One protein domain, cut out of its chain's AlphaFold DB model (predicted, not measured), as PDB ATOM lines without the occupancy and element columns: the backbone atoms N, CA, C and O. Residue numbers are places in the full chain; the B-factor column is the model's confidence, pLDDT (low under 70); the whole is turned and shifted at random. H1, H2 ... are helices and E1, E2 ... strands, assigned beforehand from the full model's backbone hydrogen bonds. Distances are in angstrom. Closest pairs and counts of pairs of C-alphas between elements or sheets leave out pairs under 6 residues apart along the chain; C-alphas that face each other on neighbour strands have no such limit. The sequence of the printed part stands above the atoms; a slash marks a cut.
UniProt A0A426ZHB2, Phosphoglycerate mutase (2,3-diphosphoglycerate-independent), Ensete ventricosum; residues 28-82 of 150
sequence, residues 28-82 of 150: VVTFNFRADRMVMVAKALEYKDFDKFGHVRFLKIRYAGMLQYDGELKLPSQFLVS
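AT A GLANCE: This is residues 28 to 82 of the 150 residues of the protein "Phosphoglycerate mutase (2,3-diphosphoglycerate-independent)" of Ensete ventricosum (UniProt A0A426ZHB2). Little regular structure is here: two short parallel strands, E1 and E2, lie side by side with one short helix, H1, near them, and long loops make up much of the rest. Loop 47 to 61 reaches one end of the long axis and stretch 66 to 82 the other. The printed part has 55 residues, ordered E1, H1, E2; the class is mixed, with 15 residues in named elements. It is compact, radius of gyration of the C-alphas 10.8 A, yet elongated, spanning 32 by 19 by 16 A.

IN THESE COORDINATES: Find E1, residues 28 to 30, from C-alpha 28 at (-7.950, 10.260, 9.207). E2, residues 62 to 65, runs 10.5 A to C-alpha 65 at (-2.144, 11.200, 15.380). H1, residues 39 to 46, measures 10.4 A.

HOW THE PARTS SIT: Look at E1 and E2, parallel at 9 degrees: N 28 and O 62 are 2.8 A apart, within hydrogen-bond range. E1, H1 and E2 form a strand-helix-strand unit, parallel neighbour strands with a helix between them in the chain; its crossover is right-handed. The closest C-alphas of H1 and E2, Glu 46 and Tyr 63, are 7.0 A apart. In H1 every O i to N i+4 pair is within hydrogen-bond range.

THE WHOLE: The farthest C-alphas, Val 56 and Ser 82, are 32.6 A apart. The printed part has no cut; the link H1 to E2 is long. No printed residue is under 70 in pLDDT.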
ATOM      1  N   VAL A  28      -8.796  11.441   9.030       97.06
ATOM      2  CA  VAL A  28      -7.950  10.260   9.207       97.06
ATOM      3  C   VAL A  28      -7.261  10.363  10.557       97.06
ATOM      4  O   VAL A  28      -6.606  11.362  10.849       97.06
ATOM      5  N   VAL A  29      -7.387   9.318  11.375       96.81
ATOM      6  CA  VAL A  29      -6.716   9.234  12.674       96.81
ATOM      7  C   VAL A  29      -5.824   8.004  12.708       96.81
ATOM      8  O   VAL A  29      -6.303   6.881  12.545       96.81
ATOM      9  N   THR A  30      -4.531   8.189  12.964       96.06
ATOM     10  CA  THR A  30      -3.640   7.068  13.283       96.06
ATOM     11  C   THR A  30      -3.657   6.804  14.783       96.06
ATOM     12  O   THR A  30      -3.134   7.585  15.573       96.06
ATOM     13  N   PHE A  31      -4.249   5.679  15.187       95.31
ATOM     14  CA  PHE A  31      -4.427   5.326  16.601       95.31
ATOM     15  C   PHE A  31      -3.152   4.806  17.286       95.31
ATOM     16  O   PHE A  31      -3.116   4.654  18.506       95.31
ATOM     17  N   ASN A  32      -2.095   4.519  16.524       93.88
ATOM     18  CA  ASN A  32      -0.802   4.127  17.070       93.88
ATOM     19  C   ASN A  32      -0.233   5.247  17.950       93.88
ATOM     20  O   ASN A  32      -0.110   6.384  17.502       93.88
ATOM     21  N   PHE A  33       0.167   4.909  19.177       89.56
ATOM     22  CA  PHE A  33       0.835   5.833  20.101       89.56
ATOM     23  C   PHE A  33       2.365   5.805  19.965       89.56
ATOM     24  O   PHE A  33       3.040   6.738  20.376       89.56
ATOM     25  N   ARG A  34       2.947   4.745  19.389       87.12
ATOM     26  CA  ARG A  34       4.401   4.651  19.211       87.12
ATOM     27  C   ARG A  34       4.829   5.300  17.897       87.12
ATOM     28  O   ARG A  34       4.357   4.909  16.831       87.12
ATOM     29  N   ALA A  35       5.729   6.272  18.000       85.12
ATOM     30  CA  ALA A  35       6.101   7.161  16.909       85.12
ATOM     31  C   ALA A  35       6.999   6.538  15.830       85.12
ATOM     32  O   ALA A  35       6.803   6.812  14.648       85.12
ATOM     33  N   ASP A  36       7.947   5.681  16.221       86.12
ATOM     34  CA  ASP A  36       9.017   5.123  15.373       86.12
ATOM     35  C   ASP A  36       8.550   4.636  13.989       86.12
ATOM     36  O   ASP A  36       9.219   4.860  12.984       86.12
ATOM     37  N   ARG A  37       7.384   3.984  13.919       88.25
ATOM     38  CA  ARG A  37       6.830   3.445  12.662       88.25
ATOM     39  C   ARG A  37       5.819   4.352  11.976       88.25
ATOM     40  O   ARG A  37       5.423   4.060  10.852       88.25
ATOM     41  N   MET A  38       5.396   5.421  12.639       93.44
ATOM     42  CA  MET A  38       4.336   6.301  12.158       93.44
ATOM     43  C   MET A  38       4.856   7.555  11.468       93.44
ATOM     44  O   MET A  38       4.151   8.075  10.608       93.44
ATOM     45  N   VAL A  39       6.087   7.999  11.756       92.31
ATOM     46  CA  VAL A  39       6.662   9.227  11.167       92.31
ATOM     47  C   VAL A  39       6.561   9.230   9.638       92.31
ATOM     48  O   VAL A  39       6.132  10.217   9.052       92.31
ATOM     49  N   MET A  40       6.901   8.122   8.973       92.00
ATOM     50  CA  MET A  40       6.875   8.059   7.505       92.00
ATOM     51  C   MET A  40       5.456   8.122   6.927       92.00
ATOM     52  O   MET A  40       5.243   8.780   5.910       92.00
ATOM     53  N   VAL A  41       4.484   7.481   7.584       92.94
ATOM     54  CA  VAL A  41       3.067   7.544   7.186       92.94
ATOM     55  C   VAL A  41       2.523   8.954   7.399       92.94
ATOM     56  O   VAL A  41       1.867   9.491   6.513       92.94
ATOM     57  N   ALA A  42       2.848   9.576   8.532       94.75
ATOM     58  CA  ALA A  42       2.443  10.941   8.833       94.75
ATOM     59  C   ALA A  42       3.005  11.939   7.808       94.75
ATOM     60  O   ALA A  42       2.250  12.744   7.270       94.75
ATOM     61  N   LYS A  43       4.293  11.824   7.441       93.25
ATOM     62  CA  LYS A  43       4.905  12.650   6.382       93.25
ATOM     63  C   LYS A  43       4.161  12.504   5.054       93.25
ATOM     64  O   LYS A  43       3.841  13.510   4.434       93.25
ATOM     65  N   ALA A  44       3.854  11.274   4.644       92.12
ATOM     66  CA  ALA A  44       3.160  11.008   3.385       92.12
ATOM     67  C   ALA A  44       1.704  11.513   3.351       92.12
ATOM     68  O   ALA A  44       1.172  11.754   2.269       92.12
ATOM     69  N   LEU A  45       1.042  11.639   4.507       92.44
ATOM     70  CA  LEU A  45      -0.341  12.122   4.604       92.44
ATOM     71  C   LEU A  45      -0.440  13.642   4.789       92.44
ATOM     72  O   LEU A  45      -1.444  14.229   4.396       92.44
ATOM     73  N   GLU A  46       0.569  14.271   5.391       92.38
ATOM     74  CA  GLU A  46       0.500  15.674   5.809       92.38
ATOM     75  C   GLU A  46       1.323  16.621   4.926       92.38
ATOM     76  O   GLU A  46       0.917  17.764   4.698       92.38
ATOM     77  N   TYR A  47       2.467  16.175   4.397       91.19
ATOM     78  CA  TYR A  47       3.338  17.041   3.602       91.19
ATOM     79  C   TYR A  47       2.836  17.146   2.163       91.19
ATOM     80  O   TYR A  47       2.751  16.155   1.441       91.19
ATOM     81  N   LYS A  48       2.557  18.380   1.726       86.38
ATOM     82  CA  LYS A  48       2.136  18.686   0.348       86.38
ATOM     83  C   LYS A  48       3.193  18.322  -0.688       86.38
ATOM     84  O   LYS A  48       2.852  17.805  -1.745       86.38
ATOM     85  N   ASP A  49       4.454  18.553  -0.341       87.12
ATOM     86  CA  ASP A  49       5.602  18.398  -1.233       87.12
ATOM     87  C   ASP A  49       6.369  17.090  -0.958       87.12
ATOM     88  O   ASP A  49       7.591  17.028  -1.077       87.12
ATOM     89  N   PHE A  50       5.671  16.034  -0.525       88.31
ATOM     90  CA  PHE A  50       6.295  14.735  -0.282       88.31
ATOM     91  C   PHE A  50       6.745  14.082  -1.603       88.31
ATOM     92  O   PHE A  50       5.933  13.815  -2.487       88.31
ATOM     93  N   ASP A  51       8.043  13.792  -1.721       87.81
ATOM     94  CA  ASP A  51       8.701  13.411  -2.981       87.81
ATOM     95  C   ASP A  51       9.314  11.995  -2.981       87.81
ATOM     96  O   ASP A  51       9.960  11.593  -3.948       87.81
ATOM     97  N   LYS A  52       9.138  11.210  -1.906       89.50
ATOM     98  CA  LYS A  52       9.802   9.893  -1.773       89.50
ATOM     99  C   LYS A  52       9.155   8.786  -2.601       89.50
ATOM    100  O   LYS A  52       9.768   7.741  -2.800       89.50
ATOM    101  N   PHE A  53       7.938   9.010  -3.082       88.06
ATOM    102  CA  PHE A  53       7.277   8.198  -4.097       88.06
ATOM    103  C   PHE A  53       6.235   9.045  -4.836       88.06
ATOM    104  O   PHE A  53       5.789  10.077  -4.340       88.06
ATOM    105  N   GLY A  54       5.836   8.603  -6.030       75.50
ATOM    106  CA  GLY A  54       4.837   9.308  -6.827       75.50
ATOM    107  C   GLY A  54       3.454   9.242  -6.184       75.50
ATOM    108  O   GLY A  54       2.819   8.187  -6.173       75.50
ATOM    109  N   HIS A  55       2.957  10.373  -5.688       72.88
ATOM    110  CA  HIS A  55       1.545  10.508  -5.359       72.88
ATOM    111  C   HIS A  55       0.729  10.617  -6.648       72.88
ATOM    112  O   HIS A  55       0.973  11.493  -7.472       72.88
ATOM    113  N   VAL A  56      -0.296   9.772  -6.803       74.00
ATOM    114  CA  VAL A  56      -1.299   9.964  -7.868       74.00
ATOM    115  C   VAL A  56      -2.077  11.267  -7.630       74.00
ATOM    116  O   VAL A  56      -2.471  11.943  -8.574       74.00
ATOM    117  N   ARG A  57      -2.280  11.636  -6.357       79.62
ATOM    118  CA  ARG A  57      -2.838  12.923  -5.922       79.62
ATOM    119  C   ARG A  57      -2.437  13.235  -4.479       79.62
ATOM    120  O   ARG A  57      -2.274  12.311  -3.681       79.62
ATOM    121  N   PHE A  58      -2.372  14.518  -4.139       84.25
ATOM    122  CA  PHE A  58      -2.345  14.968  -2.747       84.25
ATOM    123  C   PHE A  58      -3.765  14.940  -2.159       84.25
ATOM    124  O   PHE A  58      -4.704  15.395  -2.813       84.25
ATOM    125  N   LEU A  59      -3.928  14.398  -0.948       87.75
ATOM    126  CA  LEU A  59      -5.224  14.244  -0.279       87.75
ATOM    127  C   LEU A  59      -5.534  15.467   0.594       87.75
ATOM    128  O   LEU A  59      -4.770  15.803   1.496       87.75
ATOM    129  N   LYS A  60      -6.678  16.123   0.371       93.00
ATOM    130  CA  LYS A  60      -7.135  17.256   1.199       93.00
ATOM    131  C   LYS A  60      -7.919  16.751   2.410       93.00
ATOM    132  O   LYS A  60      -9.140  16.886   2.465       93.00
ATOM    133  N   ILE A  61      -7.214  16.152   3.361       95.12
ATOM    134  CA  ILE A  61      -7.794  15.512   4.552       95.12
ATOM    135  C   ILE A  61      -7.506  16.289   5.838       95.12
ATOM    136  O   ILE A  61      -6.581  17.098   5.905       95.12
ATOM    137  N   ARG A  62      -8.290  16.010   6.884       96.44
ATOM    138  CA  ARG A  62      -7.949  16.340   8.275       96.44
ATOM    139  C   ARG A  62      -7.235  15.143   8.888       96.44
ATOM    140  O   ARG A  62      -7.870  14.121   9.130       96.44
ATOM    141  N   TYR A  63      -5.934  15.256   9.107       96.94
ATOM    142  CA  TYR A  63      -5.125  14.168   9.644       96.94
ATOM    143  C   TYR A  63      -4.709  14.452  11.088       96.94
ATOM    144  O   TYR A  63      -4.234  15.547  11.377       96.94
ATOM    145  N   ALA A  64      -4.877  13.469  11.976       97.19
ATOM    146  CA  ALA A  64      -4.402  13.538  13.353       97.19
ATOM    147  C   ALA A  64      -3.748  12.226  13.816       97.19
ATOM    148  O   ALA A  64      -4.170  11.126  13.453       97.19
ATOM    149  N   GLY A  65      -2.735  12.338  14.670       96.50
ATOM    150  CA  GLY A  65      -2.144  11.200  15.380       96.50
ATOM    151  C   GLY A  65      -2.764  10.983  16.757       96.50
ATOM    152  O   GLY A  65      -3.387  11.876  17.329       96.50
ATOM    153  N   MET A  66      -2.557   9.805  17.344       95.50
ATOM    154  CA  MET A  66      -2.841   9.604  18.770       95.50
ATOM    155  C   MET A  66      -1.930  10.488  19.641       95.50
ATOM    156  O   MET A  66      -2.404  11.109  20.586       95.50
ATOM    157  N   LEU A  67      -0.647  10.571  19.279       93.31
ATOM    158  CA  LEU A  67       0.367  11.461  19.854       93.31
ATOM    159  C   LEU A  67       1.043  12.256  18.733       93.31
ATOM    160  O   LEU A  67       0.937  11.891  17.558       93.31
ATOM    161  N   GLN A  68       1.797  13.289  19.106       94.25
ATOM    162  CA  GLN A  68       2.812  13.853  18.222       94.25
ATOM    163  C   GLN A  68       3.970  12.851  18.093       94.25
ATOM    164  O   GLN A  68       4.543  12.421  19.093       94.25
ATOM    165  N   TYR A  69       4.269  12.426  16.867       92.38
ATOM    166  CA  TYR A  69       5.282  11.412  16.576       92.38
ATOM    167  C   TYR A  69       6.692  11.992  16.486       92.38
ATOM    168  O   TYR A  69       7.657  11.306  16.802       92.38
ATOM    169  N   ASP A  70       6.816  13.246  16.075       91.31
ATOM    170  CA  ASP A  70       8.091  13.939  15.986       91.31
ATOM    171  C   ASP A  70       7.918  15.367  16.510       91.31
ATOM    172  O   ASP A  70       7.172  16.165  15.937       91.31
ATOM    173  N   GLY A  71       8.546  15.659  17.652       86.56
ATOM    174  CA  GLY A  71       8.421  16.946  18.335       86.56
ATOM    175  C   GLY A  71       9.156  18.084  17.623       86.56
ATOM    176  O   GLY A  71       8.702  19.227  17.678       86.56
ATOM    177  N   GLU A  72      10.245  17.776  16.912       86.12
ATOM    178  CA  GLU A  72      11.014  18.766  16.152       86.12
ATOM    179  C   GLU A  72      10.308  19.118  14.848       86.12
ATOM    180  O   GLU A  72      10.100  20.292  14.539       86.12
ATOM    181  N   LEU A  73       9.852  18.097  14.117       88.75
ATOM    182  CA  LEU A  73       9.072  18.280  12.895       88.75
ATOM    183  C   LEU A  73       7.631  18.725  13.170       88.75
ATOM    184  O   LEU A  73       6.901  19.028  12.228       88.75
ATOM    185  N   LYS A  74       7.216  18.750  14.445       91.44
ATOM    186  CA  LYS A  74       5.849  19.056  14.891       91.44
ATOM    187  C   LYS A  74       4.809  18.177  14.183       91.44
ATOM    188  O   LYS A  74       3.758  18.663  13.770       91.44
ATOM    189  N   LEU A  75       5.109  16.887  14.037       93.00
ATOM    190  CA  LEU A  75       4.375  15.959  13.177       93.00
ATOM    191  C   LEU A  75       3.715  14.824  13.985       93.00
ATOM    192  O   LEU A  75       4.407  14.159  14.754       93.00
ATOM    193  N   PRO A  76       2.432  14.499  13.761       95.19
ATOM    194  CA  PRO A  76       1.472  15.297  13.007       95.19
ATOM    195  C   PRO A  76       1.167  16.627  13.699       95.19
ATOM    196  O   PRO A  76       1.323  16.745  14.920       95.19
ATOM    197  N   SER A  77       0.716  17.623  12.933       95.19
ATOM    198  CA  SER A  77       0.351  18.936  13.491       95.19
ATOM    199  C   SER A  77      -0.874  18.874  14.402       95.19
ATOM    200  O   SER A  77      -1.016  19.702  15.303       95.19
ATOM    201  N   GLN A  78      -1.747  17.884  14.196       96.44
ATOM    202  CA  GLN A  78      -2.890  17.594  15.055       96.44
ATOM    203  C   GLN A  78      -2.704  16.248  15.751       96.44
ATOM    204  O   GLN A  78      -2.333  15.249  15.132       96.44
ATOM    205  N   PHE A  79      -3.003  16.202  17.045       95.94
ATOM    206  CA  PHE A  79      -2.920  14.984  17.840       95.94
ATOM    207  C   PHE A  79      -3.947  14.988  18.970       95.94
ATOM    208  O   PHE A  79      -4.378  16.044  19.432       95.94
ATOM    209  N   LEU A  80      -4.370  13.794  19.389       95.19
ATOM    210  CA  LEU A  80      -5.446  13.628  20.373       95.19
ATOM    211  C   LEU A  80      -4.957  13.704  21.820       95.19
ATOM    212  O   LEU A  80      -5.698  14.138  22.699       95.19
ATOM    213  N   VAL A  81      -3.723  13.274  22.075       93.06
ATOM    214  CA  VAL A  81      -3.105  13.280  23.400       93.06
ATOM    215  C   VAL A  81      -1.754  13.975  23.297       93.06
ATOM    216  O   VAL A  81      -0.978  13.724  22.375       93.06
ATOM    217  N   SER A  82      -1.474  14.883  24.231       87.50
ATOM    218  CA  SER A  82      -0.174  15.555  24.269       87.50
ATOM    219  C   SER A  82       0.900  14.562  24.721       87.50
ATOM    220  O   SER A  82       0.666  13.836  25.692       87.50
TER     221      SER A  82